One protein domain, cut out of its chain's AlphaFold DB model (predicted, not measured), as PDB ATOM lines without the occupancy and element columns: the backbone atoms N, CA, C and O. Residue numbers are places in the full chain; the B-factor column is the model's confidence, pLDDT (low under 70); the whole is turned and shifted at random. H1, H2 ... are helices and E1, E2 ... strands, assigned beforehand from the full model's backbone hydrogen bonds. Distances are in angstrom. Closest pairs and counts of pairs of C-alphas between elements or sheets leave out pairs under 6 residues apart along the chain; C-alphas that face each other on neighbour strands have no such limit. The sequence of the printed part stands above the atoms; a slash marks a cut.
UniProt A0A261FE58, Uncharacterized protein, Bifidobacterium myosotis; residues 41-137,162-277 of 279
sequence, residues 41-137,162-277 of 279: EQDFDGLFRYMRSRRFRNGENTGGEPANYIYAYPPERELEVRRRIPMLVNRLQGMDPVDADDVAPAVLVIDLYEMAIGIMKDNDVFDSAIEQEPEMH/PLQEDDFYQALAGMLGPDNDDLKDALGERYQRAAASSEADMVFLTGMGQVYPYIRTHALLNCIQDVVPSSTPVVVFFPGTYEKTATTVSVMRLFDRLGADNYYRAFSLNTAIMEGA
ATOM      1  N   GLU A  41      -5.745   5.697  47.775       95.06
ATOM      2  CA  GLU A  41      -5.589   7.135  47.988       95.06
ATOM      3  C   GLU A  41      -4.242   7.532  48.593       95.06
ATOM      4  O   GLU A  41      -3.528   8.355  48.021       95.06
ATOM      5  N   GLN A  42      -3.887   6.931  49.728       94.94
ATOM      6  CA  GLN A  42      -2.640   7.229  50.428       94.94
ATOM      7  C   GLN A  42      -1.422   6.837  49.595       94.94
ATOM      8  O   GLN A  42      -0.400   7.529  49.630       94.94
ATOM      9  N   ASP A  43      -1.534   5.749  48.834       96.38
ATOM     10  CA  ASP A  43      -0.504   5.348  47.890       96.38
ATOM     11  C   ASP A  43      -0.341   6.394  46.789       96.38
ATOM     12  O   ASP A  43       0.774   6.849  46.569       96.38
ATOM     13  N   PHE A  44      -1.424   6.857  46.160       97.69
ATOM     14  CA  PHE A  44      -1.376   7.882  45.112       97.69
ATOM     15  C   PHE A  44      -0.827   9.228  45.603       97.69
ATOM     16  O   PHE A  44      -0.102   9.903  44.869       97.69
ATOM     17  N   ASP A  45      -1.090   9.601  46.855       96.38
ATOM     18  CA  ASP A  45      -0.432  10.750  47.488       96.38
ATOM     19  C   ASP A  45       1.070  10.520  47.710       96.38
ATOM     20  O   ASP A  45       1.870  11.456  47.624       96.38
ATOM     21  N   GLY A  46       1.473   9.284  48.006       96.12
ATOM     22  CA  GLY A  46       2.874   8.869  48.041       96.12
ATOM     23  C   GLY A  46       3.528   8.910  46.659       96.12
ATOM     24  O   GLY A  46       4.611   9.475  46.522       96.12
ATOM     25  N   LEU A  47       2.852   8.379  45.634       97.62
ATOM     26  CA  LEU A  47       3.308   8.380  44.245       97.62
ATOM     27  C   LEU A  47       3.533   9.812  43.769       97.62
ATOM     28  O   LEU A  47       4.625  10.116  43.310       97.62
ATOM     29  N   PHE A  48       2.576  10.721  43.980       97.25
ATOM     30  CA  PHE A  48       2.749  12.133  43.634       97.25
ATOM     31  C   PHE A  48       3.981  12.756  44.313       97.25
ATOM     32  O   PHE A  48       4.804  13.384  43.648       97.25
ATOM     33  N   ARG A  49       4.145  12.559  45.630       94.44
ATOM     34  CA  ARG A  49       5.296  13.094  46.384       94.44
ATOM     35  C   ARG A  49       6.634  12.534  45.906       94.44
ATOM     36  O   ARG A  49       7.617  13.267  45.878       94.44
ATOM     37  N   TYR A  50       6.673  11.261  45.532       95.00
ATOM     38  CA  TYR A  50       7.880  10.623  45.023       95.00
ATOM     39  C   TYR A  50       8.199  11.086  43.594       95.00
ATOM     40  O   TYR A  50       9.312  11.537  43.311       95.00
ATOM     41  N   MET A  51       7.190  11.052  42.719       95.75
ATOM     42  CA  MET A  51       7.311  11.320  41.287       95.75
ATOM     43  C   MET A  51       7.547  12.795  40.956       95.75
ATOM     44  O   MET A  51       8.138  13.089  39.923       95.75
ATOM     45  N   ARG A  52       7.160  13.736  41.831       93.88
ATOM     46  CA  ARG A  52       7.479  15.164  41.634       93.88
ATOM     47  C   ARG A  52       8.973  15.482  41.765       93.88
ATOM     48  O   ARG A  52       9.434  16.512  41.273       93.88
ATOM     49  N   SER A  53       9.746  14.636  42.452       92.25
ATOM     50  CA  SER A  53      11.164  14.907  42.702       92.25
ATOM     51  C   SER A  53      11.989  14.846  41.409       92.25
ATOM     52  O   SER A  53      11.789  13.948  40.593       92.25
ATOM     53  N   ARG A  54      12.956  15.760  41.227       90.38
ATOM     54  CA  ARG A  54      13.889  15.708  40.079       90.38
ATOM     55  C   ARG A  54      14.643  14.384  40.018       90.38
ATOM     56  O   ARG A  54      14.777  13.799  38.955       90.38
ATOM     57  N   ARG A  55      15.048  13.868  41.183       90.88
ATOM     58  CA  ARG A  55      15.751  12.584  41.282       90.88
ATOM     59  C   ARG A  55      14.963  11.436  40.659       90.88
ATOM     60  O   ARG A  55      15.564  10.555  40.060       90.88
ATOM     61  N   PHE A  56      13.641  11.435  40.822       93.94
ATOM     62  CA  PHE A  56      12.777  10.485  40.134       93.94
ATOM     63  C   PHE A  56      12.647  10.833  38.650       93.94
ATOM     64  O   PHE A  56      12.922   9.982  37.817       93.94
ATOM     65  N   ARG A  57      12.277  12.081  38.322       93.81
ATOM     66  CA  ARG A  57      12.002  12.525  36.941       93.81
ATOM     67  C   ARG A  57      13.182  12.367  35.983       93.81
ATOM     68  O   ARG A  57      12.967  12.159  34.800       93.81
ATOM     69  N   ASN A  58      14.403  12.415  36.505       90.75
ATOM     70  CA  ASN A  58      15.638  12.268  35.740       90.75
ATOM     71  C   ASN A  58      16.249  10.853  35.836       90.75
ATOM     72  O   ASN A  58      17.355  10.631  35.345       90.75
ATOM     73  N   GLY A  59      15.601   9.917  36.543       89.25
ATOM     74  CA  GLY A  59      16.118   8.560  36.743       89.25
ATOM     75  C   GLY A  59      17.379   8.471  37.618       89.25
ATOM     76  O   GLY A  59      18.095   7.476  37.572       89.25
ATOM     77  N   GLU A  60      17.687   9.476  38.440       88.69
ATOM     78  CA  GLU A  60      18.914   9.541  39.260       88.69
ATOM     79  C   GLU A  60      18.876   8.625  40.500       88.69
ATOM     80  O   GLU A  60      19.891   8.363  41.147       88.69
ATOM     81  N   ASN A  61      17.696   8.141  40.879       85.69
ATOM     82  CA  ASN A  61      17.486   7.179  41.967       85.69
ATOM     83  C   ASN A  61      17.763   5.716  41.558       85.69
ATOM     84  O   ASN A  61      17.612   4.825  42.392       85.69
ATOM     85  N   THR A  62      18.163   5.469  40.309       85.75
ATOM     86  CA  THR A  62      18.343   4.122  39.748       85.75
ATOM     87  C   THR A  62      19.766   3.580  39.875       85.75
ATOM     88  O   THR A  62      19.998   2.403  39.628       85.75
ATOM     89  N   GLY A  63      20.750   4.422  40.217       84.69
ATOM     90  CA  GLY A  63      22.161   4.020  40.210       84.69
ATOM     91  C   GLY A  63      22.728   3.758  38.807       84.69
ATOM     92  O   GLY A  63      23.678   2.991  38.676       84.69
ATOM     93  N   GLY A  64      22.154   4.382  37.770       84.00
ATOM     94  CA  GLY A  64      22.568   4.216  36.371       84.00
ATOM     95  C   GLY A  64      21.872   3.061  35.645       84.00
ATOM     96  O   GLY A  64      22.219   2.752  34.509       84.00
ATOM     97  N   GLU A  65      20.902   2.414  36.294       88.75
ATOM     98  CA  GLU A  65      20.013   1.434  35.669       88.75
ATOM     99  C   GLU A  65      18.891   2.140  34.885       88.75
ATOM    100  O   GLU A  65      18.557   3.283  35.201       88.75
ATOM    101  N   PRO A  66      18.257   1.484  33.896       90.62
ATOM    102  CA  PRO A  66      17.042   2.013  33.285       90.62
ATOM    103  C   PRO A  66      15.961   2.339  34.327       90.62
ATOM    104  O   PRO A  66      15.689   1.535  35.225       90.62
ATOM    105  N   ALA A  67      15.340   3.511  34.199       93.62
ATOM    106  CA  ALA A  67      14.358   4.072  35.126       93.62
ATOM    107  C   ALA A  67      12.971   3.417  35.001       93.62
ATOM    108  O   ALA A  67      11.962   4.076  34.771       93.62
ATOM    109  N   ASN A  68      12.920   2.096  35.178       92.94
ATOM    110  CA  ASN A  68      11.691   1.314  35.134       92.94
ATOM    111  C   ASN A  68      11.155   1.073  36.543       92.94
ATOM    112  O   ASN A  68      11.856   0.563  37.421       92.94
ATOM    113  N   TYR A  69       9.886   1.390  36.753       94.06
ATOM    114  CA  TYR A  69       9.217   1.310  38.041       94.06
ATOM    115  C   TYR A  69       7.924   0.513  37.929       94.06
ATOM    116  O   TYR A  69       7.205   0.604  36.937       94.06
ATOM    117  N   ILE A  70       7.595  -0.224  38.984       94.44
ATOM    118  CA  ILE A  70       6.319  -0.928  39.108       94.44
ATOM    119  C   ILE A  70       5.602  -0.422  40.354       94.44
ATOM    120  O   ILE A  70       6.153  -0.453  41.458       94.44
ATOM    121  N   TYR A  71       4.362   0.023  40.173       96.62
ATOM    122  CA  TYR A  71       3.388   0.155  41.248       96.62
ATOM    123  C   TYR A  71       2.419  -1.022  41.153       96.62
ATOM    124  O   TYR A  71       1.575  -1.078  40.257       96.62
ATOM    125  N   ALA A  72       2.577  -1.980  42.064       95.38
ATOM    126  CA  ALA A  72       1.719  -3.148  42.159       95.38
ATOM    127  C   ALA A  72       0.585  -2.895  43.158       95.38
ATOM    128  O   ALA A  72       0.795  -2.277  44.205       95.38
ATOM    129  N   TYR A  73      -0.616  -3.368  42.856       96.56
ATOM    130  CA  TYR A  73      -1.788  -3.169  43.709       96.56
ATOM    131  C   TYR A  73      -2.726  -4.377  43.655       96.56
ATOM    132  O   TYR A  73      -2.729  -5.099  42.659       96.56
ATOM    133  N   PRO A  74      -3.555  -4.586  44.696       95.94
ATOM    134  CA  PRO A  74      -4.526  -5.672  44.707       95.94
ATOM    135  C   PRO A  74      -5.456  -5.604  43.483       95.94
ATOM    136  O   PRO A  74      -6.031  -4.540  43.229       95.94
ATOM    137  N   PRO A  75      -5.632  -6.695  42.719       95.38
ATOM    138  CA  PRO A  75      -6.434  -6.710  41.492       95.38
ATOM    139  C   PRO A  75      -7.860  -6.181  41.665       95.38
ATOM    140  O   PRO A  75      -8.396  -5.509  40.786       95.38
ATOM    141  N   GLU A  76      -8.471  -6.419  42.827       95.25
ATOM    142  CA  GLU A  76      -9.825  -5.930  43.143       95.25
ATOM    143  C   GLU A  76      -9.918  -4.391  43.175       95.25
ATOM    144  O   GLU A  76     -11.015  -3.828  43.143       95.25
ATOM    145  N   ARG A  77      -8.776  -3.696  43.230       97.00
ATOM    146  CA  ARG A  77      -8.660  -2.233  43.228       97.00
ATOM    147  C   ARG A  77      -8.428  -1.629  41.844       97.00
ATOM    148  O   ARG A  77      -8.359  -0.405  41.753       97.00
ATOM    149  N   GLU A  78      -8.372  -2.430  40.779       96.12
ATOM    150  CA  GLU A  78      -8.119  -1.978  39.399       96.12
ATOM    151  C   GLU A  78      -8.951  -0.751  39.004       96.12
ATOM    152  O   GLU A  78      -8.416   0.265  38.567       96.12
ATOM    153  N   LEU A  79     -10.266  -0.790  39.232       96.69
ATOM    154  CA  LEU A  79     -11.151   0.322  38.868       96.69
ATOM    155  C   LEU A  79     -10.868   1.601  39.669       96.69
ATOM    156  O   LEU A  79     -11.057   2.705  39.158       96.69
ATOM    157  N   GLU A  80     -10.439   1.473  40.926       97.81
ATOM    158  CA  GLU A  80     -10.057   2.612  41.762       97.81
ATOM    159  C   GLU A  80      -8.746   3.235  41.262       97.81
ATOM    160  O   GLU A  80      -8.670   4.453  41.093       97.81
ATOM    161  N   VAL A  81      -7.750   2.399  40.955       98.19
ATOM    162  CA  VAL A  81      -6.464   2.819  40.383       98.19
ATOM    163  C   VAL A  81      -6.672   3.505  39.032       98.19
ATOM    164  O   VAL A  81      -6.217   4.636  38.851       98.19
ATOM    165  N   ARG A  82      -7.452   2.898  38.126       97.69
ATOM    166  CA  ARG A  82      -7.779   3.461  36.804       97.69
ATOM    167  C   ARG A  82      -8.408   4.850  36.897       97.69
ATOM    168  O   ARG A  82      -8.059   5.735  36.121       97.69
ATOM    169  N   ARG A  83      -9.299   5.081  37.868       98.06
ATOM    170  CA  ARG A  83      -9.915   6.403  38.100       98.06
ATOM    171  C   ARG A  83      -8.931   7.436  38.648       98.06
ATOM    172  O   ARG A  83      -9.092   8.623  38.377       98.06
ATOM    173  N   ARG A  84      -7.931   7.007  39.423       98.25
ATOM    174  CA  ARG A  84      -6.952   7.908  40.047       98.25
ATOM    175  C   ARG A  84      -5.767   8.244  39.143       98.25
ATOM    176  O   ARG A  84      -5.184   9.309  39.332       98.25
ATOM    177  N   ILE A  85      -5.431   7.417  38.151       98.56
ATOM    178  CA  ILE A  85      -4.332   7.689  37.202       98.56
ATOM    179  C   ILE A  85      -4.476   9.065  36.523       98.56
ATOM    180  O   ILE A  85      -3.546   9.863  36.654       98.56
ATOM    181  N   PRO A  86      -5.623   9.439  35.918       98.50
ATOM    182  CA  PRO A  86      -5.792  10.777  35.343       98.50
ATOM    183  C   PRO A  86      -5.641  11.905  36.372       98.50
ATOM    184  O   PRO A  86      -5.140  12.981  36.058       98.50
ATOM    185  N   MET A  87      -6.041  11.669  37.626       98.38
ATOM    186  CA  MET A  87      -5.880  12.651  38.704       98.38
ATOM    187  C   MET A  87      -4.406  12.841  39.076       98.38
ATOM    188  O   MET A  87      -3.982  13.967  39.324       98.38
ATOM    189  N   LEU A  88      -3.622  11.759  39.111       98.56
ATOM    190  CA  LEU A  88      -2.177  11.813  39.337       98.56
ATOM    191  C   LEU A  88      -1.468  12.547  38.198       98.56
ATOM    192  O   LEU A  88      -0.666  13.434  38.470       98.56
ATOM    193  N   VAL A  89      -1.818  12.225  36.951       98.56
ATOM    194  CA  VAL A  89      -1.315  12.901  35.746       98.56
ATOM    195  C   VAL A  89      -1.578  14.405  35.826       98.56
ATOM    196  O   VAL A  89      -0.639  15.194  35.764       98.56
ATOM    197  N   ASN A  90      -2.825  14.808  36.089       98.25
ATOM    198  CA  ASN A  90      -3.190  16.220  36.226       98.25
ATOM    199  C   ASN A  90      -2.428  16.920  37.360       98.25
ATOM    200  O   ASN A  90      -2.020  18.069  37.211       98.25
ATOM    201  N   ARG A  91      -2.216  16.242  38.496       97.56
ATOM    202  CA  ARG A  91      -1.438  16.797  39.615       97.56
ATOM    203  C   ARG A  91       0.038  16.963  39.270       97.56
ATOM    204  O   ARG A  91       0.617  17.957  39.686       97.56
ATOM    205  N   LEU A  92       0.644  16.012  38.555       97.38
ATOM    206  CA  LEU A  92       2.045  16.088  38.125       97.38
ATOM    207  C   LEU A  92       2.240  17.200  37.091       97.38
ATOM    208  O   LEU A  92       3.117  18.035  37.265       97.38
ATOM    209  N   GLN A  93       1.374  17.267  36.081       96.75
ATOM    210  CA  GLN A  93       1.425  18.292  35.034       96.75
ATOM    211  C   GLN A  93       1.047  19.696  35.524       96.75
ATOM    212  O   GLN A  93       1.423  20.686  34.905       96.75
ATOM    213  N   GLY A  94       0.300  19.793  36.626       95.25
ATOM    214  CA  GLY A  94      -0.059  21.053  37.277       95.25
ATOM    215  C   GLY A  94       0.773  21.374  38.518       95.25
ATOM    216  O   GLY A  94       0.370  22.241  39.292       95.25
ATOM    217  N   MET A  95       1.868  20.649  38.772       93.25
ATOM    218  CA  MET A  95       2.670  20.862  39.974       93.25
ATOM    219  C   MET A  95       3.471  22.163  39.889       93.25
ATOM    220  O   MET A  95       3.974  22.524  38.826       93.25
ATOM    221  N   ASP A  96       3.679  22.811  41.036       89.06
ATOM    222  CA  ASP A  96       4.673  23.876  41.122       89.06
ATOM    223  C   ASP A  96       6.083  23.286  40.917       89.06
ATOM    224  O   ASP A  96       6.421  22.277  41.564       89.06
ATOM    225  N   PRO A  97       6.911  23.916  40.061       86.31
ATOM    226  CA  PRO A  97       8.334  23.626  39.952       86.31
ATOM    227  C   PRO A  97       9.022  23.524  41.316       86.31
ATOM    228  O   PRO A  97       8.740  24.289  42.239       86.31
ATOM    229  N   VAL A  98       9.939  22.568  41.455       79.31
ATOM    230  CA  VAL A  98      10.720  22.365  42.685       79.31
ATOM    231  C   VAL A  98      11.720  23.508  42.905       79.31
ATOM    232  O   VAL A  98      12.008  23.855  44.050       79.31
ATOM    233  N   ASP A  99      12.227  24.104  41.825       83.31
ATOM    234  CA  ASP A  99      13.174  25.220  41.825       83.31
ATOM    235  C   ASP A  99      13.014  26.085  40.554       83.31
ATOM    236  O   ASP A  99      12.146  25.827  39.721       83.31
ATOM    237  N   ALA A 100      13.815  27.150  40.426       82.25
ATOM    238  CA  ALA A 100      13.675  28.148  39.360       82.25
ATOM    239  C   ALA A 100      13.946  27.611  37.942       82.25
ATOM    240  O   ALA A 100      13.439  28.186  36.981       82.25
ATOM    241  N   ASP A 101      14.710  26.524  37.817       84.50
ATOM    242  CA  ASP A 101      15.058  25.899  36.537       84.50
ATOM    243  C   ASP A 101      14.200  24.648  36.275       84.50
ATOM    244  O   ASP A 101      14.556  23.792  35.457       84.50
ATOM    245  N   ASP A 102      13.136  24.449  37.058       88.38
ATOM    246  CA  ASP A 102      12.290  23.262  37.016       88.38
ATOM    247  C   ASP A 102      10.968  23.537  36.296       88.38
ATOM    248  O   ASP A 102      10.449  24.652  36.281       88.38
ATOM    249  N   VAL A 103      10.405  22.490  35.707       89.44
ATOM    250  CA  VAL A 103       9.110  22.531  35.032       89.44
ATOM    251  C   VAL A 103       8.293  21.305  35.414       89.44
ATOM    252  O   VAL A 103       8.838  20.243  35.736       89.44
ATOM    253  N   ALA A 104       6.971  21.458  35.403       94.38
ATOM    254  CA  ALA A 104       6.063  20.335  35.580       94.38
ATOM    255  C   ALA A 104       6.266  19.321  34.435       94.38
ATOM    256  O   ALA A 104       6.321  19.743  33.280       94.38
ATOM    257  N   PRO A 105       6.392  18.014  34.727       95.75
ATOM    258  CA  PRO A 105       6.600  17.008  33.691       95.75
ATOM    259  C   PRO A 105       5.322  16.774  32.887       95.75
ATOM    260  O   PRO A 105       4.234  16.692  33.463       95.75
ATOM    261  N   ALA A 106       5.457  16.552  31.585       97.19
ATOM    262  CA  ALA A 106       4.420  15.917  30.789       97.19
ATOM    263  C   ALA A 106       4.414  14.396  31.013       97.19
ATOM    264  O   ALA A 106       5.468  13.757  31.067       97.19
ATOM    265  N   VAL A 107       3.221  13.808  31.143       98.31
ATOM    266  CA  VAL A 107       3.065  12.366  31.361       98.31
ATOM    267  C   VAL A 107       2.370  11.733  30.162       98.31
ATOM    268  O   VAL A 107       1.182  11.950  29.927       98.31
ATOM    269  N   LEU A 108       3.098  10.884  29.441       98.50
ATOM    270  CA  LEU A 108       2.538  10.061  28.381       98.50
ATOM    271  C   LEU A 108       1.885   8.821  28.994       98.50
ATOM    272  O   LEU A 108       2.574   7.927  29.477       98.50
ATOM    273  N   VAL A 109       0.557   8.738  28.948       98.44
ATOM    274  CA  VAL A 109      -0.171   7.516  29.321       98.44
ATOM    275  C   VAL A 109      -0.372   6.648  28.081       98.44
ATOM    276  O   VAL A 109      -0.946   7.101  27.086       98.44
ATOM    277  N   ILE A 110       0.083   5.401  28.149       97.56
ATOM    278  CA  ILE A 110      -0.148   4.370  27.140       97.56
ATOM    279  C   ILE A 110      -1.000   3.275  27.780       97.56
ATOM    280  O   ILE A 110      -0.553   2.561  28.681       97.56
ATOM    281  N   ASP A 111      -2.232   3.158  27.298       97.50
ATOM    282  CA  ASP A 111      -3.112   2.044  27.624       97.50
ATOM    283  C   ASP A 111      -2.882   0.921  26.611       97.50
ATOM    284  O   ASP A 111      -3.080   1.110  25.409       97.50
ATOM    285  N   LEU A 112      -2.421  -0.234  27.089       95.31
ATOM    286  CA  LEU A 112      -2.085  -1.354  26.216       95.31
ATOM    287  C   LEU A 112      -3.296  -1.979  25.545       95.31
ATOM    288  O   LEU A 112      -3.147  -2.531  24.462       95.31
ATOM    289  N   TYR A 113      -4.472  -1.911  26.167       95.81
ATOM    290  CA  TYR A 113      -5.684  -2.426  25.546       95.81
ATOM    291  C   TYR A 113      -6.043  -1.570  24.336       95.81
ATOM    292  O   TYR A 113      -6.197  -2.089  23.236       95.81
ATOM    293  N   GLU A 114      -6.067  -0.248  24.511       97.06
ATOM    294  CA  GLU A 114      -6.308   0.681  23.402       97.06
ATOM    295  C   GLU A 114      -5.235   0.554  22.312       97.06
ATOM    296  O   GLU A 114      -5.548   0.607  21.125       97.06
ATOM    297  N   MET A 115      -3.973   0.340  22.699       95.38
ATOM    298  CA  MET A 115      -2.879   0.113  21.755       95.38
ATOM    299  C   MET A 115      -3.037  -1.196  20.979       95.38
ATOM    300  O   MET A 115      -2.884  -1.180  19.763       95.38
ATOM    301  N   ALA A 116      -3.382  -2.302  21.643       94.81
ATOM    302  CA  ALA A 116      -3.632  -3.582  20.986       94.81
ATOM    303  C   ALA A 116      -4.774  -3.470  19.967       94.81
ATOM    304  O   ALA A 116      -4.632  -3.899  18.826       94.81
ATOM    305  N   ILE A 117      -5.874  -2.812  20.345       96.38
ATOM    306  CA  ILE A 117      -6.993  -2.527  19.438       96.38
ATOM    307  C   ILE A 117      -6.547  -1.625  18.277       96.38
ATOM    308  O   ILE A 117      -6.991  -1.819  17.148       96.38
ATOM    309  N   GLY A 118      -5.674  -0.647  18.538       96.44
ATOM    310  CA  GLY A 118      -5.061   0.204  17.519       96.44
ATOM    311  C   GLY A 118      -4.271  -0.603  16.492       96.44
ATOM    312  O   GLY A 118      -4.584  -0.526  15.311       96.44
ATOM    313  N   ILE A 119      -3.350  -1.457  16.948       94.81
ATOM    314  CA  ILE A 119      -2.558  -2.360  16.094       94.81
ATOM    315  C   ILE A 119      -3.479  -3.235  15.238       94.81
ATOM    316  O   ILE A 119      -3.309  -3.324  14.027       94.81
ATOM    317  N   MET A 120      -4.510  -3.828  15.847       95.25
ATOM    318  CA  MET A 120      -5.481  -4.655  15.124       95.25
ATOM    319  C   MET A 120      -6.208  -3.884  14.015       95.25
ATOM    320  O   MET A 120      -6.522  -4.454  12.973       95.25
ATOM    321  N   LYS A 121      -6.511  -2.604  14.235       96.25
ATOM    322  CA  LYS A 121      -7.171  -1.752  13.238       96.25
ATOM    323  C   LYS A 121      -6.209  -1.289  12.155       96.25
ATOM    324  O   LYS A 121      -6.587  -1.291  10.991       96.25
ATOM    325  N   ASP A 122      -4.986  -0.929  12.523       94.88
ATOM    326  CA  ASP A 122      -3.955  -0.491  11.580       94.88
ATOM    327  C   ASP A 122      -3.542  -1.635  10.636       94.88
ATOM    328  O   ASP A 122      -3.274  -1.398   9.457       94.88
ATOM    329  N   ASN A 123      -3.602  -2.878  11.122       92.56
ATOM    330  CA  ASN A 123      -3.394  -4.095  10.336       92.56
ATOM    331  C   ASN A 123      -4.654  -4.592   9.599       92.56
ATOM    332  O   ASN A 123      -4.595  -5.627   8.939       92.56
ATOM    333  N   ASP A 124      -5.785  -3.883   9.699       94.88
ATOM    334  CA  ASP A 124      -7.066  -4.240   9.064       94.88
ATOM    335  C   ASP A 124      -7.602  -5.630   9.488       94.88
ATOM    336  O   ASP A 124      -8.333  -6.294   8.754       94.88
ATOM    337  N   VAL A 125      -7.238  -6.089  10.696       94.12
ATOM    338  CA  VAL A 125      -7.630  -7.404  11.241       94.12
ATOM    339  C   VAL A 125      -8.681  -7.328  12.344       94.12
ATOM    340  O   VAL A 125      -9.243  -8.357  12.711       94.12
ATOM    341  N   PHE A 126      -8.967  -6.141  12.890       95.62
ATOM    342  CA  PHE A 126      -9.857  -5.988  14.047       95.62
ATOM    343  C   PHE A 126     -11.262  -6.550  13.809       95.62
ATOM    344  O   PHE A 126     -11.716  -7.406  14.566       95.62
ATOM    345  N   ASP A 127     -11.926  -6.103  12.742       96.19
ATOM    346  CA  ASP A 127     -13.287  -6.549  12.435       96.19
ATOM    347  C   ASP A 127     -13.295  -8.038  12.055       96.19
ATOM    348  O   ASP A 127     -14.122  -8.797  12.556       96.19
ATOM    349  N   SER A 128     -12.305  -8.493  11.275       93.38
ATOM    350  CA  SER A 128     -12.184  -9.909  10.908       93.38
ATOM    351  C   SER A 128     -11.927 -10.822  12.107       93.38
ATOM    352  O   SER A 128     -12.430 -11.939  12.131       93.38
ATOM    353  N   ALA A 129     -11.176 -10.356  13.109       91.81
ATOM    354  CA  ALA A 129     -10.914 -11.118  14.321       91.81
ATOM    355  C   ALA A 129     -12.206 -11.320  15.117       91.81
ATOM    356  O   ALA A 129     -12.455 -12.423  15.579       91.81
ATOM    357  N   ILE A 130     -13.059 -10.294  15.219       93.44
ATOM    358  CA  ILE A 130     -14.372 -10.408  15.877       93.44
ATOM    359  C   ILE A 130     -15.301 -11.346  15.097       93.44
ATOM    360  O   ILE A 130     -16.034 -12.130  15.695       93.44
ATOM    361  N   GLU A 131     -15.295 -11.264  13.766       94.00
ATOM    362  CA  GLU A 131     -16.128 -12.123  12.918       94.00
ATOM    363  C   GLU A 131     -15.714 -13.597  12.993       94.00
ATOM    364  O   GLU A 131     -16.580 -14.471  12.990       94.00
ATOM    365  N   GLN A 132     -14.408 -13.868  13.067       89.94
ATOM    366  CA  GLN A 132     -13.851 -15.221  13.051       89.94
ATOM    367  C   GLN A 132     -13.692 -15.834  14.448       89.94
ATOM    368  O   GLN A 132     -13.672 -17.056  14.541       89.94
ATOM    369  N   GLU A 133     -13.632 -15.033  15.525       90.12
ATOM    370  CA  GLU A 133     -13.492 -15.504  16.919       90.12
ATOM    371  C   GLU A 133     -14.366 -16.737  17.225       90.12
ATOM    372  O   GLU A 133     -13.815 -17.740  17.680       90.12
ATOM    373  N   PRO A 134     -15.682 -16.764  16.907       88.00
ATOM    374  CA  PRO A 134     -16.531 -17.910  17.240       88.00
ATOM    375  C   PRO A 134     -16.134 -19.223  16.550       88.00
ATOM    376  O   PRO A 134     -16.490 -20.291  17.040       88.00
ATOM    377  N   GLU A 135     -15.450 -19.149  15.405       86.62
ATOM    378  CA  GLU A 135     -15.023 -20.299  14.595       86.62
ATOM    379  C   GLU A 135     -13.557 -20.688  14.848       86.62
ATOM    380  O   GLU A 135     -13.126 -21.760  14.431       86.62
ATOM    381  N   MET A 136     -12.790 -19.823  15.516       85.69
ATOM    382  CA  MET A 136     -11.357 -19.998  15.790       85.69
ATOM    383  C   MET A 136     -11.068 -20.631  17.157       85.69
ATOM    384  O   MET A 136      -9.912 -20.872  17.503       85.69
ATOM    385  N   HIS A 137     -12.104 -20.894  17.942       82.50
ATOM    386  CA  HIS A 137     -12.000 -21.670  19.167       82.50
ATOM    387  C   HIS A 137     -12.293 -23.138  18.847       82.50
ATOM    388  O   HIS A 137     -13.283 -23.428  18.178       82.50
ATOM    389  N   PRO A 162      -6.744 -26.049  25.746       70.69
ATOM    390  CA  PRO A 162      -5.727 -25.272  26.447       70.69
ATOM    391  C   PRO A 162      -5.418 -23.996  25.658       70.69
ATOM    392  O   PRO A 162      -5.337 -24.054  24.437       70.69
ATOM    393  N   LEU A 163      -5.206 -22.854  26.325       73.62
ATOM    394  CA  LEU A 163      -4.971 -21.571  25.637       73.62
ATOM    395  C   LEU A 163      -3.893 -21.673  24.546       73.62
ATOM    396  O   LEU A 163      -4.025 -21.071  23.494       73.62
ATOM    397  N   GLN A 164      -2.833 -22.455  24.769       74.12
ATOM    398  CA  GLN A 164      -1.758 -22.636  23.789       74.12
ATOM    399  C   GLN A 164      -2.159 -23.457  22.551       74.12
ATOM    400  O   GLN A 164      -1.414 -23.467  21.578       74.12
ATOM    401  N   GLU A 165      -3.288 -24.145  22.576       77.19
ATOM    402  CA  GLU A 165      -3.832 -24.939  21.470       77.19
ATOM    403  C   GLU A 165      -5.037 -24.247  20.813       77.19
ATOM    404  O   GLU A 165      -5.583 -24.760  19.845       77.19
ATOM    405  N   ASP A 166      -5.449 -23.088  21.331       85.56
ATOM    406  CA  ASP A 166      -6.545 -22.286  20.797       85.56
ATOM    407  C   ASP A 166      -6.068 -21.421  19.617       85.56
ATOM    408  O   ASP A 166      -5.152 -20.603  19.767       85.56
ATOM    409  N   ASP A 167      -6.673 -21.596  18.437       88.38
ATOM    410  CA  ASP A 167      -6.226 -20.922  17.208       88.38
ATOM    411  C   ASP A 167      -6.424 -19.403  17.288       88.38
ATOM    412  O   ASP A 167      -5.564 -18.641  16.833       88.38
ATOM    413  N   PHE A 168      -7.511 -18.945  17.916       90.12
ATOM    414  CA  PHE A 168      -7.735 -17.521  18.162       90.12
ATOM    415  C   PHE A 168      -6.639 -16.927  19.050       90.12
ATOM    416  O   PHE A 168      -6.049 -15.893  18.713       90.12
ATOM    417  N   TYR A 169      -6.303 -17.605  20.151       90.00
ATOM    418  CA  TYR A 169      -5.189 -17.203  21.000       90.00
ATOM    419  C   TYR A 169      -3.870 -17.174  20.241       90.00
ATOM    420  O   TYR A 169      -3.149 -16.185  20.353       90.00
ATOM    421  N   GLN A 170      -3.546 -18.209  19.465       89.62
ATOM    422  CA  GLN A 170      -2.297 -18.254  18.706       89.62
ATOM    423  C   GLN A 170      -2.211 -17.130  17.672       89.62
ATOM    424  O   GLN A 170      -1.155 -16.511  17.535       89.62
ATOM    425  N   ALA A 171      -3.316 -16.809  16.997       90.12
ATOM    426  CA  ALA A 171      -3.373 -15.697  16.056       90.12
ATOM    427  C   ALA A 171      -3.110 -14.351  16.753       90.12
ATOM    428  O   ALA A 171      -2.221 -13.598  16.343       90.12
ATOM    429  N   LEU A 172      -3.826 -14.058  17.844       90.56
ATOM    430  CA  LEU A 172      -3.654 -12.800  18.572       90.56
ATOM    431  C   LEU A 172      -2.307 -12.713  19.292       90.56
ATOM    432  O   LEU A 172      -1.683 -11.657  19.274       90.56
ATOM    433  N   ALA A 173      -1.826 -13.799  19.896       89.12
ATOM    434  CA  ALA A 173      -0.518 -13.845  20.542       89.12
ATOM    435  C   ALA A 173       0.627 -13.761  19.523       89.12
ATOM    436  O   ALA A 173       1.651 -13.157  19.821       89.12
ATOM    437  N   GLY A 174       0.466 -14.310  18.316       88.50
ATOM    438  CA  GLY A 174       1.443 -14.165  17.234       88.50
ATOM    439  C   GLY A 174       1.540 -12.734  16.695       88.50
ATOM    440  O   GLY A 174       2.606 -12.306  16.258       88.50
ATOM    441  N   MET A 175       0.448 -11.974  16.756       89.50
ATOM    442  CA  MET A 175       0.411 -10.574  16.326       89.50
ATOM    443  C   MET A 175       0.823  -9.594  17.432       89.50
ATOM    444  O   MET A 175       1.636  -8.708  17.211       89.50
ATOM    445  N   LEU A 176       0.241  -9.728  18.623       89.06
ATOM    446  CA  LEU A 176       0.418  -8.790  19.737       89.06
ATOM    447  C   LEU A 176       1.543  -9.206  20.684       89.06
ATOM    448  O   LEU A 176       1.894  -8.471  21.608       89.06
ATOM    449  N   GLY A 177       2.074 -10.412  20.502       82.12
ATOM    450  CA  GLY A 177       3.135 -10.945  21.328       82.12
ATOM    451  C   GLY A 177       4.434 -10.150  21.200       82.12
ATOM    452  O   GLY A 177       4.657  -9.420  20.241       82.12
ATOM    453  N   PRO A 178       5.340 -10.325  22.168       70.00
ATOM    454  CA  PRO A 178       6.604  -9.593  22.231       70.00
ATOM    455  C   PRO A 178       7.611  -9.965  21.137       70.00
ATOM    456  O   PRO A 178       8.588  -9.248  20.952       70.00
ATOM    457  N   ASP A 179       7.410 -11.106  20.477       73.12
ATOM    458  CA  ASP A 179       8.252 -11.561  19.370       73.12
ATOM    459  C   ASP A 179       7.838 -10.912  18.037       73.12
ATOM    460  O   ASP A 179       8.518 -11.097  17.028       73.12
ATOM    461  N   ASN A 180       6.727 -10.166  18.029       81.44
ATOM    462  CA  ASN A 180       6.265  -9.390  16.892       81.44
ATOM    463  C   ASN A 180       6.692  -7.922  17.045       81.44
ATOM    464  O   ASN A 180       6.543  -7.321  18.115       81.44
ATOM    465  N   ASP A 181       7.212  -7.346  15.963       85.94
ATOM    466  CA  ASP A 181       7.662  -5.960  15.943       85.94
ATOM    467  C   ASP A 181       6.489  -4.965  16.013       85.94
ATOM    468  O   ASP A 181       6.689  -3.875  16.534       85.94
ATOM    469  N   ASP A 182       5.258  -5.334  15.635       90.56
ATOM    470  CA  ASP A 182       4.094  -4.430  15.606       90.56
ATOM    471  C   ASP A 182       3.840  -3.739  16.957       90.56
ATOM    472  O   ASP A 182       3.601  -2.531  17.022       90.56
ATOM    473  N   LEU A 183       3.929  -4.481  18.071       89.81
ATOM    474  CA  LEU A 183       3.767  -3.899  19.407       89.81
ATOM    475  C   LEU A 183       4.912  -2.937  19.740       89.81
ATOM    476  O   LEU A 183       4.689  -1.862  20.306       89.81
ATOM    477  N   LYS A 184       6.145  -3.330  19.415       91.19
ATOM    478  CA  LYS A 184       7.341  -2.525  19.667       91.19
ATOM    479  C   LYS A 184       7.333  -1.252  18.823       91.19
ATOM    480  O   LYS A 184       7.633  -0.183  19.356       91.19
ATOM    481  N   ASP A 185       6.936  -1.349  17.564       93.56
ATOM    482  CA  ASP A 185       6.818  -0.246  16.620       93.56
ATOM    483  C   ASP A 185       5.697   0.702  17.042       93.56
ATOM    484  O   ASP A 185       5.938   1.902  17.167       93.56
ATOM    485  N   ALA A 186       4.518   0.191  17.407       93.81
ATOM    486  CA  ALA A 186       3.422   1.015  17.918       93.81
ATOM    487  C   ALA A 186       3.808   1.777  19.201       93.81
ATOM    488  O   ALA A 186       3.512   2.971  19.339       93.81
ATOM    489  N   LEU A 187       4.507   1.123  20.138       93.94
ATOM    490  CA  LEU A 187       5.082   1.780  21.320       93.94
ATOM    491  C   LEU A 187       6.113   2.841  20.919       93.94
ATOM    492  O   LEU A 187       6.079   3.960  21.440       93.94
ATOM    493  N   GLY A 188       7.001   2.490  19.988       94.88
ATOM    494  CA  GLY A 188       8.041   3.338  19.415       94.88
ATOM    495  C   GLY A 188       7.485   4.627  18.840       94.88
ATOM    496  O   GLY A 188       7.838   5.719  19.286       94.88
ATOM    497  N   GLU A 189       6.563   4.508  17.896       95.56
ATOM    498  CA  GLU A 189       5.904   5.631  17.250       95.56
ATOM    499  C   GLU A 189       5.129   6.490  18.246       95.56
ATOM    500  O   GLU A 189       5.206   7.723  18.201       95.56
ATOM    501  N   ARG A 190       4.386   5.859  19.167       96.06
ATOM    502  CA  ARG A 190       3.606   6.581  20.175       96.06
ATOM    503  C   ARG A 190       4.513   7.415  21.074       96.06
ATOM    504  O   ARG A 190       4.204   8.587  21.308       96.06
ATOM    505  N   TYR A 191       5.618   6.837  21.541       96.75
ATOM    506  CA  TYR A 191       6.611   7.539  22.347       96.75
ATOM    507  C   TYR A 191       7.295   8.652  21.551       96.75
ATOM    508  O   TYR A 191       7.291   9.798  21.991       96.75
ATOM    509  N   GLN A 192       7.825   8.357  20.361       96.44
ATOM    510  CA  GLN A 192       8.553   9.325  19.534       96.44
ATOM    511  C   GLN A 192       7.687  10.531  19.155       96.44
ATOM    512  O   GLN A 192       8.155  11.668  19.215       96.44
ATOM    513  N   ARG A 193       6.409  10.312  18.822       96.94
ATOM    514  CA  ARG A 193       5.449  11.380  18.505       96.94
ATOM    515  C   ARG A 193       5.211  12.312  19.695       96.94
ATOM    516  O   ARG A 193       5.207  13.531  19.526       96.94
ATOM    517  N   ALA A 194       5.035  11.745  20.887       97.00
ATOM    518  CA  ALA A 194       4.860  12.517  22.114       97.00
ATOM    519  C   ALA A 194       6.159  13.237  22.512       97.00
ATOM    520  O   ALA A 194       6.142  14.428  22.814       97.00
ATOM    521  N   ALA A 195       7.305  12.559  22.429       95.62
ATOM    522  CA  ALA A 195       8.617  13.133  22.717       95.62
ATOM    523  C   ALA A 195       8.953  14.310  21.784       95.62
ATOM    524  O   ALA A 195       9.441  15.338  22.251       95.62
ATOM    525  N   ALA A 196       8.618  14.213  20.492       96.56
ATOM    526  CA  ALA A 196       8.787  15.300  19.523       96.56
ATOM    527  C   ALA A 196       7.961  16.557  19.861       96.56
ATOM    528  O   ALA A 196       8.311  17.652  19.422       96.56
ATOM    529  N   SER A 197       6.896  16.403  20.652       95.56
ATOM    530  CA  SER A 197       6.029  17.492  21.120       95.56
ATOM    531  C   SER A 197       6.294  17.881  22.582       95.56
ATOM    532  O   SER A 197       5.547  18.678  23.140       95.56
ATOM    533  N   SER A 198       7.349  17.338  23.207       93.50
ATOM    534  CA  SER A 198       7.656  17.511  24.638       93.50
ATOM    535  C   SER A 198       6.525  17.051  25.573       93.50
ATOM    536  O   SER A 198       6.287  17.644  26.620       93.50
ATOM    537  N   GLU A 199       5.831  15.972  25.202       95.38
ATOM    538  CA  GLU A 199       4.698  15.402  25.947       95.38
ATOM    539  C   GLU A 199       5.040  14.069  26.652       95.38
ATOM    540  O   GLU A 199       4.146  13.330  27.062       95.38
ATOM    541  N   ALA A 200       6.329  13.723  26.776       96.38
ATOM    542  CA  ALA A 200       6.782  12.409  27.247       96.38
ATOM    543  C   ALA A 200       7.993  12.469  28.200       96.38
ATOM    544  O   ALA A 200       8.938  11.689  28.060       96.38
ATOM    545  N   ASP A 201       7.964  13.371  29.189       96.56
ATOM    546  CA  ASP A 201       8.994  13.424  30.246       96.56
ATOM    547  C   ASP A 201       8.943  12.191  31.165       96.56
ATOM    548  O   ASP A 201       9.920  11.844  31.828       96.56
ATOM    549  N   MET A 202       7.793  11.521  31.208       96.56
ATOM    550  CA  MET A 202       7.535  10.291  31.948       96.56
ATOM    551  C   MET A 202       6.475   9.468  31.216       96.56
ATOM    552  O   MET A 202       5.556  10.029  30.618       96.56
ATOM    553  N   VAL A 203       6.571   8.141  31.295       98.06
ATOM    554  CA  VAL A 203       5.635   7.214  30.646       98.06
ATOM    555  C   VAL A 203       4.881   6.403  31.693       98.06
ATOM    556  O   VAL A 203       5.486   5.769  32.553       98.06
ATOM    557  N   PHE A 204       3.554   6.395  31.615       98.44
ATOM    558  CA  PHE A 204       2.671   5.543  32.408       98.44
ATOM    559  C   PHE A 204       2.100   4.439  31.530       98.44
ATOM    560  O   PHE A 204       1.548   4.720  30.470       98.44
ATOM    561  N   LEU A 205       2.186   3.196  31.996       97.19
ATOM    562  CA  LEU A 205       1.665   2.031  31.290       97.19
ATOM    563  C   LEU A 205       0.523   1.392  32.072       97.19
ATOM    564  O   LEU A 205       0.683   1.042  33.247       97.19
ATOM    565  N   THR A 206      -0.616   1.238  31.403       97.62
ATOM    566  CA  THR A 206      -1.873   0.729  31.967       97.62
ATOM    567  C   THR A 206      -2.457  -0.377  31.086       97.62
ATOM    568  O   THR A 206      -1.936  -0.671  30.014       97.62
ATOM    569  N   GLY A 207      -3.528  -1.032  31.540       95.88
ATOM    570  CA  GLY A 207      -4.252  -2.015  30.723       95.88
ATOM    571  C   GLY A 207      -3.644  -3.424  30.698       95.88
ATOM    572  O   GLY A 207      -4.170  -4.289  30.009       95.88
ATOM    573  N   MET A 208      -2.600  -3.707  31.490       91.88
ATOM    574  CA  MET A 208      -1.917  -5.019  31.546       91.88
ATOM    575  C   MET A 208      -2.884  -6.193  31.751       91.88
ATOM    576  O   MET A 208      -2.799  -7.208  31.069       91.88
ATOM    577  N   GLY A 209      -3.828  -6.046  32.685       92.19
ATOM    578  CA  GLY A 209      -4.819  -7.084  32.966       92.19
ATOM    579  C   GLY A 209      -5.843  -7.287  31.845       92.19
ATOM    580  O   GLY A 209      -6.462  -8.340  31.791       92.19
ATOM    581  N   GLN A 210      -6.026  -6.301  30.961       94.06
ATOM    582  CA  GLN A 210      -6.991  -6.354  29.858       94.06
ATOM    583  C   GLN A 210      -6.406  -6.990  28.592       94.06
ATOM    584  O   GLN A 210      -7.162  -7.460  27.752       94.06
ATOM    585  N   VAL A 211      -5.077  -6.987  28.451       92.62
ATOM    586  CA  VAL A 211      -4.366  -7.582  27.305       92.62
ATOM    587  C   VAL A 211      -3.794  -8.967  27.600       92.62
ATOM    588  O   VAL A 211      -3.316  -9.643  26.694       92.62
ATOM    589  N   TYR A 212      -3.834  -9.410  28.857       89.25
ATOM    590  CA  TYR A 212      -3.520 -10.789  29.212       89.25
ATOM    591  C   TYR A 212      -4.604 -11.736  28.656       89.25
ATOM    592  O   TYR A 212      -5.784 -11.421  28.806       89.25
ATOM    593  N   PRO A 213      -4.262 -12.910  28.089       87.75
ATOM    594  CA  PRO A 213      -2.929 -13.521  28.009       87.75
ATOM    595  C   PRO A 213      -2.100 -13.162  26.762       87.75
ATOM    596  O   PRO A 213      -0.951 -13.591  26.682       87.75
ATOM    597  N   TYR A 214      -2.634 -12.381  25.821       89.00
ATOM    598  CA  TYR A 214      -1.998 -12.093  24.527       89.00
ATOM    599  C   TYR A 214      -0.694 -11.288  24.650       89.00
ATOM    600  O   TYR A 214       0.271 -11.559  23.942       89.00
ATOM    601  N   ILE A 215      -0.634 -10.340  25.593       88.62
ATOM    602  CA  ILE A 215       0.572  -9.555  25.892       88.62
ATOM    603  C   ILE A 215       1.042  -9.865  27.314       88.62
ATOM    604  O   ILE A 215       0.365  -9.556  28.299       88.62
ATOM    605  N   ARG A 216       2.243 -10.444  27.447       84.88
ATOM    606  CA  ARG A 216       2.854 -10.731  28.757       84.88
ATOM    607  C   ARG A 216       3.669  -9.539  29.259       84.88
ATOM    608  O   ARG A 216       4.561  -9.052  28.566       84.88
ATOM    609  N   THR A 217       3.423  -9.110  30.500       81.56
ATOM    610  CA  THR A 217       4.042  -7.901  31.076       81.56
ATOM    611  C   THR A 217       5.571  -7.927  31.059       81.56
ATOM    612  O   THR A 217       6.176  -6.913  30.730       81.56
ATOM    613  N   HIS A 218       6.222  -9.056  31.369       76.81
ATOM    614  CA  HIS A 218       7.694  -9.126  31.354       76.81
ATOM    615  C   HIS A 218       8.280  -8.874  29.957       76.81
ATOM    616  O   HIS A 218       9.354  -8.294  29.827       76.81
ATOM    617  N   ALA A 219       7.571  -9.293  28.911       77.94
ATOM    618  CA  ALA A 219       8.064  -9.199  27.553       77.94
ATOM    619  C   ALA A 219       7.834  -7.800  26.966       77.94
ATOM    620  O   ALA A 219       8.742  -7.222  26.371       77.94
ATOM    621  N   LEU A 220       6.688  -7.188  27.280       83.75
ATOM    622  CA  LEU A 220       6.452  -5.760  27.063       83.75
ATOM    623  C   LEU A 220       7.556  -4.900  27.702       83.75
ATOM    624  O   LEU A 220       8.088  -3.977  27.092       83.75
ATOM    625  N   LEU A 221       7.901  -5.211  28.948       81.69
ATOM    626  CA  LEU A 221       8.902  -4.497  29.725       81.69
ATOM    627  C   LEU A 221      10.315  -4.563  29.113       81.69
ATOM    628  O   LEU A 221      11.081  -3.611  29.286       81.69
ATOM    629  N   ASN A 222      10.645  -5.628  28.372       81.19
ATOM    630  CA  ASN A 222      11.854  -5.690  27.543       81.19
ATOM    631  C   ASN A 222      11.733  -4.787  26.309       81.19
ATOM    632  O   ASN A 222      12.645  -4.009  26.050       81.19
ATOM    633  N   CYS A 223      10.591  -4.818  25.608       84.31
ATOM    634  CA  CYS A 223      10.348  -3.973  24.430       84.31
ATOM    635  C   CYS A 223      10.518  -2.481  24.751       84.31
ATOM    636  O   CYS A 223      11.108  -1.729  23.981       84.31
ATOM    637  N   ILE A 224      10.053  -2.052  25.925       87.25
ATOM    638  CA  ILE A 224      10.140  -0.653  26.359       87.25
ATOM    639  C   ILE A 224      11.581  -0.173  26.535       87.25
ATOM    640  O   ILE A 224      11.850   0.995  26.264       87.25
ATOM    641  N   GLN A 225      12.510  -1.038  26.960       83.94
ATOM    642  CA  GLN A 225      13.916  -0.643  27.139       83.94
ATOM    643  C   GLN A 225      14.586  -0.256  25.819       83.94
ATOM    644  O   GLN A 225      15.515   0.549  25.825       83.94
ATOM    645  N   ASP A 226      14.098  -0.798  24.705       86.94
ATOM    646  CA  ASP A 226      14.583  -0.461  23.369       86.94
ATOM    647  C   ASP A 226      13.934   0.818  22.816       86.94
ATOM    648  O   ASP A 226      14.475   1.442  21.902       86.94
ATOM    649  N   VAL A 227      12.768   1.199  23.345       91.44
ATOM    650  CA  VAL A 227      11.933   2.293  22.831       91.44
ATOM    651  C   VAL A 227      12.132   3.594  23.610       91.44
ATOM    652  O   VAL A 227      12.206   4.671  23.016       91.44
ATOM    653  N   VAL A 228      12.190   3.508  24.939       94.00
ATOM    654  CA  VAL A 228      12.217   4.661  25.843       94.00
ATOM    655  C   VAL A 228      13.641   4.861  26.381       94.00
ATOM    656  O   VAL A 228      14.249   3.900  26.857       94.00
ATOM    657  N   PRO A 229      14.199   6.090  26.359       94.25
ATOM    658  CA  PRO A 229      15.507   6.384  26.932       94.25
ATOM    659  C   PRO A 229      15.612   5.938  28.389       94.25
ATOM    660  O   PRO A 229      14.707   6.159  29.188       94.25
ATOM    661  N   SER A 230      16.767   5.390  28.772       91.94
ATOM    662  CA  SER A 230      16.974   4.812  30.107       91.94
ATOM    663  C   SER A 230      16.790   5.797  31.267       91.94
ATOM    664  O   SER A 230      16.565   5.365  32.393       91.94
ATOM    665  N   SER A 231      16.920   7.104  31.021       92.19
ATOM    666  CA  SER A 231      16.700   8.164  32.011       92.19
ATOM    667  C   SER A 231      15.238   8.584  32.149       92.19
ATOM    668  O   SER A 231      14.891   9.200  33.153       92.19
ATOM    669  N   THR A 232      14.394   8.293  31.155       95.75
ATOM    670  CA  THR A 232      12.970   8.638  31.171       95.75
ATOM    671  C   THR A 232      12.227   7.633  32.052       95.75
ATOM    672  O   THR A 232      12.250   6.437  31.753       95.75
ATOM    673  N   PRO A 233      11.561   8.071  33.134       96.69
ATOM    674  CA  PRO A 233      10.868   7.153  34.026       96.69
ATOM    675  C   PRO A 233       9.694   6.466  33.334       96.69
ATOM    676  O   PRO A 233       8.787   7.129  32.827       96.69
ATOM    677  N   VAL A 234       9.676   5.139  33.386       96.81
ATOM    678  CA  VAL A 234       8.542   4.311  32.969       96.81
ATOM    679  C   VAL A 234       7.886   3.731  34.210       96.81
ATOM    680  O   VAL A 234       8.528   3.038  34.995       96.81
ATOM    681  N   VAL A 235       6.595   3.985  34.390       97.19
ATOM    682  CA  VAL A 235       5.806   3.494  35.519       97.19
ATOM    683  C   VAL A 235       4.750   2.522  35.023       97.19
ATOM    684  O   VAL A 235       3.812   2.904  34.324       97.19
ATOM    685  N   VAL A 236       4.873   1.268  35.438       96.06
ATOM    686  CA  VAL A 236       3.875   0.229  35.190       96.06
ATOM    687  C   VAL A 236       2.898   0.141  36.353       96.06
ATOM    688  O   VAL A 236       3.295  -0.115  37.493       96.06
ATOM    689  N   PHE A 237       1.614   0.307  36.046       97.50
ATOM    690  CA  PHE A 237       0.511   0.026  36.957       97.50
ATOM    691  C   PHE A 237       0.133  -1.451  36.812       97.50
ATOM    692  O   PHE A 237      -0.360  -1.875  35.767       97.50
ATOM    693  N   PHE A 238       0.430  -2.244  37.843       95.44
ATOM    694  CA  PHE A 238       0.357  -3.701  37.784       95.44
ATOM    695  C   PHE A 238      -0.698  -4.281  38.748       95.44
ATOM    696  O   PHE A 238      -0.502  -4.213  39.966       95.44
ATOM    697  N   PRO A 239      -1.788  -4.898  38.245       95.69
ATOM    698  CA  PRO A 239      -2.808  -5.515  39.089       95.69
ATOM    699  C   PRO A 239      -2.353  -6.892  39.583       95.69
ATOM    700  O   PRO A 239      -2.534  -7.913  38.917       95.69
ATOM    701  N   GLY A 240      -1.762  -6.928  40.771       93.50
ATOM    702  CA  GLY A 240      -1.239  -8.128  41.407       93.50
ATOM    703  C   GLY A 240      -0.062  -7.811  42.319       93.50
ATOM    704  O   GLY A 240      -0.005  -6.760  42.963       93.50
ATOM    705  N   THR A 241       0.917  -8.709  42.346       91.00
ATOM    706  CA  THR A 241       2.080  -8.601  43.227       91.00
ATOM    707  C   THR A 241       3.373  -8.435  42.451       91.00
ATOM    708  O   THR A 241       3.608  -9.076  41.428       91.00
ATOM    709  N   TYR A 242       4.233  -7.574  42.992       89.69
ATOM    710  CA  TYR A 242       5.617  -7.412  42.575       89.69
ATOM    711  C   TYR A 242       6.523  -7.524  43.796       89.69
ATOM    712  O   TYR A 242       6.385  -6.759  44.753       89.69
ATOM    713  N   GLU A 243       7.445  -8.479  43.766       83.81
ATOM    714  CA  GLU A 243       8.391  -8.725  44.847       83.81
ATOM    715  C   GLU A 243       9.808  -8.785  44.287       83.81
ATOM    716  O   GLU A 243      10.131  -9.607  43.429       83.81
ATOM    717  N   LYS A 244      10.683  -7.917  44.794       74.06
ATOM    718  CA  LYS A 244      12.116  -8.004  44.519       74.06
ATOM    719  C   LYS A 244      12.712  -9.014  45.495       74.06
ATOM    720  O   LYS A 244      12.716  -8.754  46.698       74.06
ATOM    721  N   THR A 245      13.185 -10.163  45.012       63.16
ATOM    722  CA  THR A 245      13.887 -11.107  45.898       63.16
ATOM    723  C   THR A 245      15.309 -10.614  46.194       63.16
ATOM    724  O   THR A 245      15.826  -9.713  45.531       63.16
ATOM    725  N   ALA A 246      15.939 -11.156  47.242       57.88
ATOM    726  CA  ALA A 246      17.317 -10.807  47.613       57.88
ATOM    727  C   ALA A 246      18.350 -11.293  46.576       57.88
ATOM    728  O   ALA A 246      19.437 -10.733  46.455       57.88
ATOM    729  N   THR A 247      18.002 -12.331  45.818       54.16
ATOM    730  CA  THR A 247      18.673 -12.722  44.576       54.16
ATOM    731  C   THR A 247      18.155 -11.850  43.434       54.16
ATOM    732  O   THR A 247      17.027 -11.388  43.495       54.16
ATOM    733  N   THR A 248      18.933 -11.618  42.378       56.25
ATOM    734  CA  THR A 248      18.669 -10.662  41.271       56.25
ATOM    735  C   THR A 248      17.357 -10.879  40.482       56.25
ATOM    736  O   THR A 248      17.133 -10.243  39.458       56.25
ATOM    737  N   VAL A 249      16.480 -11.777  40.925       65.50
ATOM    738  CA  VAL A 249      15.207 -12.120  40.302       65.50
ATOM    739  C   VAL A 249      14.083 -11.355  40.996       65.50
ATOM    740  O   VAL A 249      13.752 -11.610  42.155       65.50
ATOM    741  N   SER A 250      13.467 -10.419  40.286       77.19
ATOM    742  CA  SER A 250      12.154  -9.919  40.682       77.19
ATOM    743  C   SER A 250      11.064 -10.865  40.188       77.19
ATOM    744  O   SER A 250      11.196 -11.463  39.118       77.19
ATOM    745  N   VAL A 251       9.998 -10.985  40.973       82.38
ATOM    746  CA  VAL A 251       8.851 -11.850  40.702       82.38
ATOM    747  C   VAL A 251       7.606 -10.990  40.543       82.38
ATOM    748  O   VAL A 251       7.307 -10.154  41.398       82.38
ATOM    749  N   MET A 252       6.875 -11.219  39.453       84.94
ATOM    750  CA  MET A 252       5.576 -10.608  39.179       84.94
ATOM    751  C   MET A 252       4.502 -11.690  39.127       84.94
ATOM    752  O   MET A 252       4.713 -12.742  38.522       84.94
ATOM    753  N   ARG A 253       3.347 -11.435  39.747       87.88
ATOM    754  CA  ARG A 253       2.171 -12.311  39.652       87.88
ATOM    755  C   ARG A 253       0.949 -11.486  39.316       87.88
ATOM    756  O   ARG A 253       0.404 -10.795  40.175       87.88
ATOM    757  N   LEU A 254       0.529 -11.556  38.060       88.69
ATOM    758  CA  LEU A 254      -0.688 -10.894  37.621       88.69
ATOM    759  C   LEU A 254      -1.891 -11.567  38.303       88.69
ATOM    760  O   LEU A 254      -1.950 -12.793  38.452       88.69
ATOM    761  N   PHE A 255      -2.817 -10.746  38.782       90.38
ATOM    762  CA  PHE A 255      -4.007 -11.155  39.526       90.38
ATOM    763  C   PHE A 255      -3.764 -11.946  40.819       90.38
ATOM    764  O   PHE A 255      -4.704 -12.539  41.344       90.38
ATOM    765  N   ASP A 256      -2.524 -11.993  41.316       84.25
ATOM    766  CA  ASP A 256      -2.101 -12.819  42.461       84.25
ATOM    767  C   ASP A 256      -2.400 -14.320  42.315       84.25
ATOM    768  O   ASP A 256      -2.364 -15.079  43.284       84.25
ATOM    769  N   ARG A 257      -2.689 -14.761  41.088       78.69
ATOM    770  CA  ARG A 257      -3.126 -16.128  40.771       78.69
ATOM    771  C   ARG A 257      -2.249 -16.793  39.729       78.69
ATOM    772  O   ARG A 257      -2.134 -18.014  39.717       78.69
ATOM    773  N   LEU A 258      -1.653 -15.995  38.850       76.88
ATOM    774  CA  LEU A 258      -0.881 -16.505  37.733       76.88
ATOM    775  C   LEU A 258       0.533 -16.905  38.176       76.88
ATOM    776  O   LEU A 258       1.062 -16.442  39.200       76.88
ATOM    777  N   GLY A 259       1.128 -17.818  37.404       67.50
ATOM    778  CA  GLY A 259       2.509 -18.257  37.587       67.50
ATOM    779  C   GLY A 259       3.467 -17.068  37.673       67.50
ATOM    780  O   GLY A 259       3.197 -15.996  37.139       67.50
ATOM    781  N   ALA A 260       4.572 -17.247  38.399       63.91
ATOM    782  CA  ALA A 260       5.579 -16.198  38.494       63.91
ATOM    783  C   ALA A 260       6.274 -16.075  37.143       63.91
ATOM    784  O   ALA A 260       6.950 -17.016  36.727       63.91
ATOM    785  N   ASP A 261       6.162 -14.911  36.518       63.50
ATOM    786  CA  ASP A 261       7.105 -14.541  35.476       63.50
ATOM    787  C   ASP A 261       8.398 -14.107  36.168       63.50
ATOM    788  O   ASP A 261       8.414 -13.213  37.024       63.50
ATOM    789  N   ASN A 262       9.483 -14.806  35.840       61.06
ATOM    790  CA  ASN A 262      10.812 -14.459  36.311       61.06
ATOM    791  C   ASN A 262      11.439 -13.482  35.327       61.06
ATOM    792  O   ASN A 262      11.314 -13.657  34.118       61.06
ATOM    793  N   TYR A 263      12.223 -12.561  35.885       60.16
ATOM    794  CA  TYR A 263      13.140 -11.683  35.166       60.16
ATOM    795  C   TYR A 263      12.513 -10.383  34.655       60.16
ATOM    796  O   TYR A 263      12.121 -10.250  33.500       60.16
ATOM    797  N   TYR A 264      12.533  -9.374  35.529       66.00
ATOM    798  CA  TYR A 264      12.598  -7.985  35.099       66.00
ATOM    799  C   TYR A 264      13.284  -7.090  36.138       66.00
ATOM    800  O   TYR A 264      13.084  -7.247  37.346       66.00
ATOM    801  N   ARG A 265      14.089  -6.129  35.673       79.19
ATOM    802  CA  ARG A 265      14.799  -5.160  36.518       79.19
ATOM    803  C   ARG A 265      13.975  -3.877  36.622       79.19
ATOM    804  O   ARG A 265      14.112  -2.979  35.798       79.19
ATOM    805  N   ALA A 266      13.129  -3.807  37.647       88.31
ATOM    806  CA  ALA A 266      12.377  -2.606  38.001       88.31
ATOM    807  C   ALA A 266      12.515  -2.241  39.480       88.31
ATOM    808  O   ALA A 266      12.736  -3.086  40.356       88.31
ATOM    809  N   PHE A 267      12.297  -0.967  39.774       90.94
ATOM    810  CA  PHE A 267      12.194  -0.446  41.128       90.94
ATOM    811  C   PHE A 267      10.742  -0.537  41.621       90.94
ATOM    812  O   PHE A 267       9.798  -0.205  40.907       90.94
ATOM    813  N   SER A 268      10.550  -0.995  42.860       93.00
ATOM    814  CA  SER A 268       9.223  -1.066  43.484       93.00
ATOM    815  C   SER A 268       8.810   0.309  44.002       93.00
ATOM    816  O   SER A 268       9.422   0.832  44.940       93.00
ATOM    817  N   LEU A 269       7.744   0.879  43.441       94.75
ATOM    818  CA  LEU A 269       7.164   2.118  43.956       94.75
ATOM    819  C   LEU A 269       6.467   1.896  45.289       94.75
ATOM    820  O   LEU A 269       6.537   2.778  46.136       94.75
ATOM    821  N   ASN A 270       5.874   0.720  45.524       94.00
ATOM    822  CA  ASN A 270       5.289   0.381  46.821       94.00
ATOM    823  C   ASN A 270       6.330   0.502  47.946       94.00
ATOM    824  O   ASN A 270       6.036   1.066  49.000       94.00
ATOM    825  N   THR A 271       7.559   0.027  47.708       91.19
ATOM    826  CA  THR A 271       8.681   0.169  48.646       91.19
ATOM    827  C   THR A 271       9.120   1.625  48.760       91.19
ATOM    828  O   THR A 271       9.186   2.157  49.866       91.19
ATOM    829  N   ALA A 272       9.325   2.307  47.630       90.50
ATOM    830  CA  ALA A 272       9.782   3.694  47.616       90.50
ATOM    831  C   ALA A 272       8.840   4.650  48.371       90.50
ATOM    832  O   ALA A 272       9.300   5.503  49.128       90.50
ATOM    833  N   ILE A 273       7.520   4.491  48.224       92.31
ATOM    834  CA  ILE A 273       6.531   5.316  48.934       92.31
ATOM    835  C   ILE A 273       6.330   4.881  50.394       92.31
ATOM    836  O   ILE A 273       5.739   5.635  51.166       92.31
ATOM    837  N   MET A 274       6.744   3.669  50.794       85.00
ATOM    838  CA  MET A 274       6.837   3.269  52.212       85.00
ATOM    839  C   MET A 274       8.036   3.945  52.879       85.00
ATOM    840  O   MET A 274       7.877   4.594  53.906       85.00
ATOM    841  N   GLU A 275       9.214   3.834  52.272       79.81
ATOM    842  CA  GLU A 275      10.470   4.339  52.835       79.81
ATOM    843  C   GLU A 275      10.551   5.873  52.783       79.81
ATOM    844  O   GLU A 275      11.001   6.510  53.732       79.81
ATOM    845  N   GLY A 276      10.032   6.487  51.716       60.56
ATOM    846  CA  GLY A 276       9.959   7.941  51.556       60.56
ATOM    847  C   GLY A 276       8.871   8.630  52.388       60.56
ATOM    848  O   GLY A 276       8.778   9.852  52.364       60.56
ATOM    849  N   ALA A 277       8.033   7.891  53.125       48.19
ATOM    850  CA  ALA A 277       7.033   8.480  54.021       48.19
ATOM    851  C   ALA A 277       7.624   8.994  55.352       48.19
ATOM    852  O   ALA A 277       6.887   9.589  56.137       48.19
TER     853      ALA A 277
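What this domain is: This is residues 41 to 137 and 162 to 277 of the 279 residues of an uncharacterized protein of Bifidobacterium myosotis (UniProt A0A261FE58). A strongly twisted, branched sheet of five strands makes the core, with H3 over one face and H9 over the opposite face; H10 stands up from H3's face, and H1 packs on H3 and H10. H4, H5 and H6 lead away to one far end, and the loop of residues 94 to 106 makes the other. The printed part has 213 residues, of mixed class, with named elements in the order H1 H2 E1 H3 E2 H4 H5 H6 H7 E3 H8 H9 E4 E5 H10. The whole is compact, with a radius of gyration of the C-alphas of 17.7 A and spans of 60 by 40 by 31 A.

Where its parts are: Look first for the strands: E1 (68 to 73), E2 (107 to 111), E3 (202 to 206), E4 (234 to 244, 17.3 A) and E5 (250 to 254). Find C-alpha 75 at (-6.434, -6.710, 41.492); from there H3 runs 27.0 A to residue 93, with a kink of 45 degrees near residue 82. The other helices are H1 (41 to 51), H2 (54 to 57), H4 (112 to 122), H5 (126 to 136), H6 (167 to 176), H7 (181 to 196, 21.6 A), H8 (208 to 211), H9 (217 to 227) and H10, from 269 to C-alpha 277 at (7.033, 8.480, 54.021).

How they stand to each other: E4 bends by 119 degrees at residue 240. E1 is its parallel neighbour on one side (N 71 to O 236, 2.9 A); on the other side are E3, parallel (N 235 to O 203, 2.8 A), and E5, antiparallel, a hairpin with E4 (N 243 to O 251, 2.9 A). E2 is parallel to E3 (N 110 to O 204, 2.8 A). E3, H8, H9 and E4 form a strand-helix-strand unit, parallel strands joined through helices, with a right-handed crossover. H3 runs along the strands at a height of 9.1 A over the sheet; H8 stands at the sheet's level. H10 touches H1 (C-alphas 273 and 46, 5.2 A); H2 is not on the sheet. H7 only grazes the sheet and touches H9 (C-alphas 188 and 227, 5.3 A) and H4 (C-alphas 182 and 119, 7.0 A). H5 and H6 only just touch, with 3 pairs of C-alphas within 8 A. Every O i to N i+4 pair is within hydrogen-bond range in H1, H4, H6 and H7, but 11 of 15 in H3, 5 of 7 in H5 and H9, and 4 of 5 in H10; H2 and H8 are too short for one.

The domain as a whole: The two farthest C-alphas, Ala 100 and Glu 135, are 61.5 A apart. Residues 138 to 161 are not printed, and C-alphas 137 and 162 are 10.3 A apart across this cut. The links H3 to E2 and E5 to H10 are long. The model's pLDDT is under 70 at residues 245 to 249, 259 to 264 and 276 to 277.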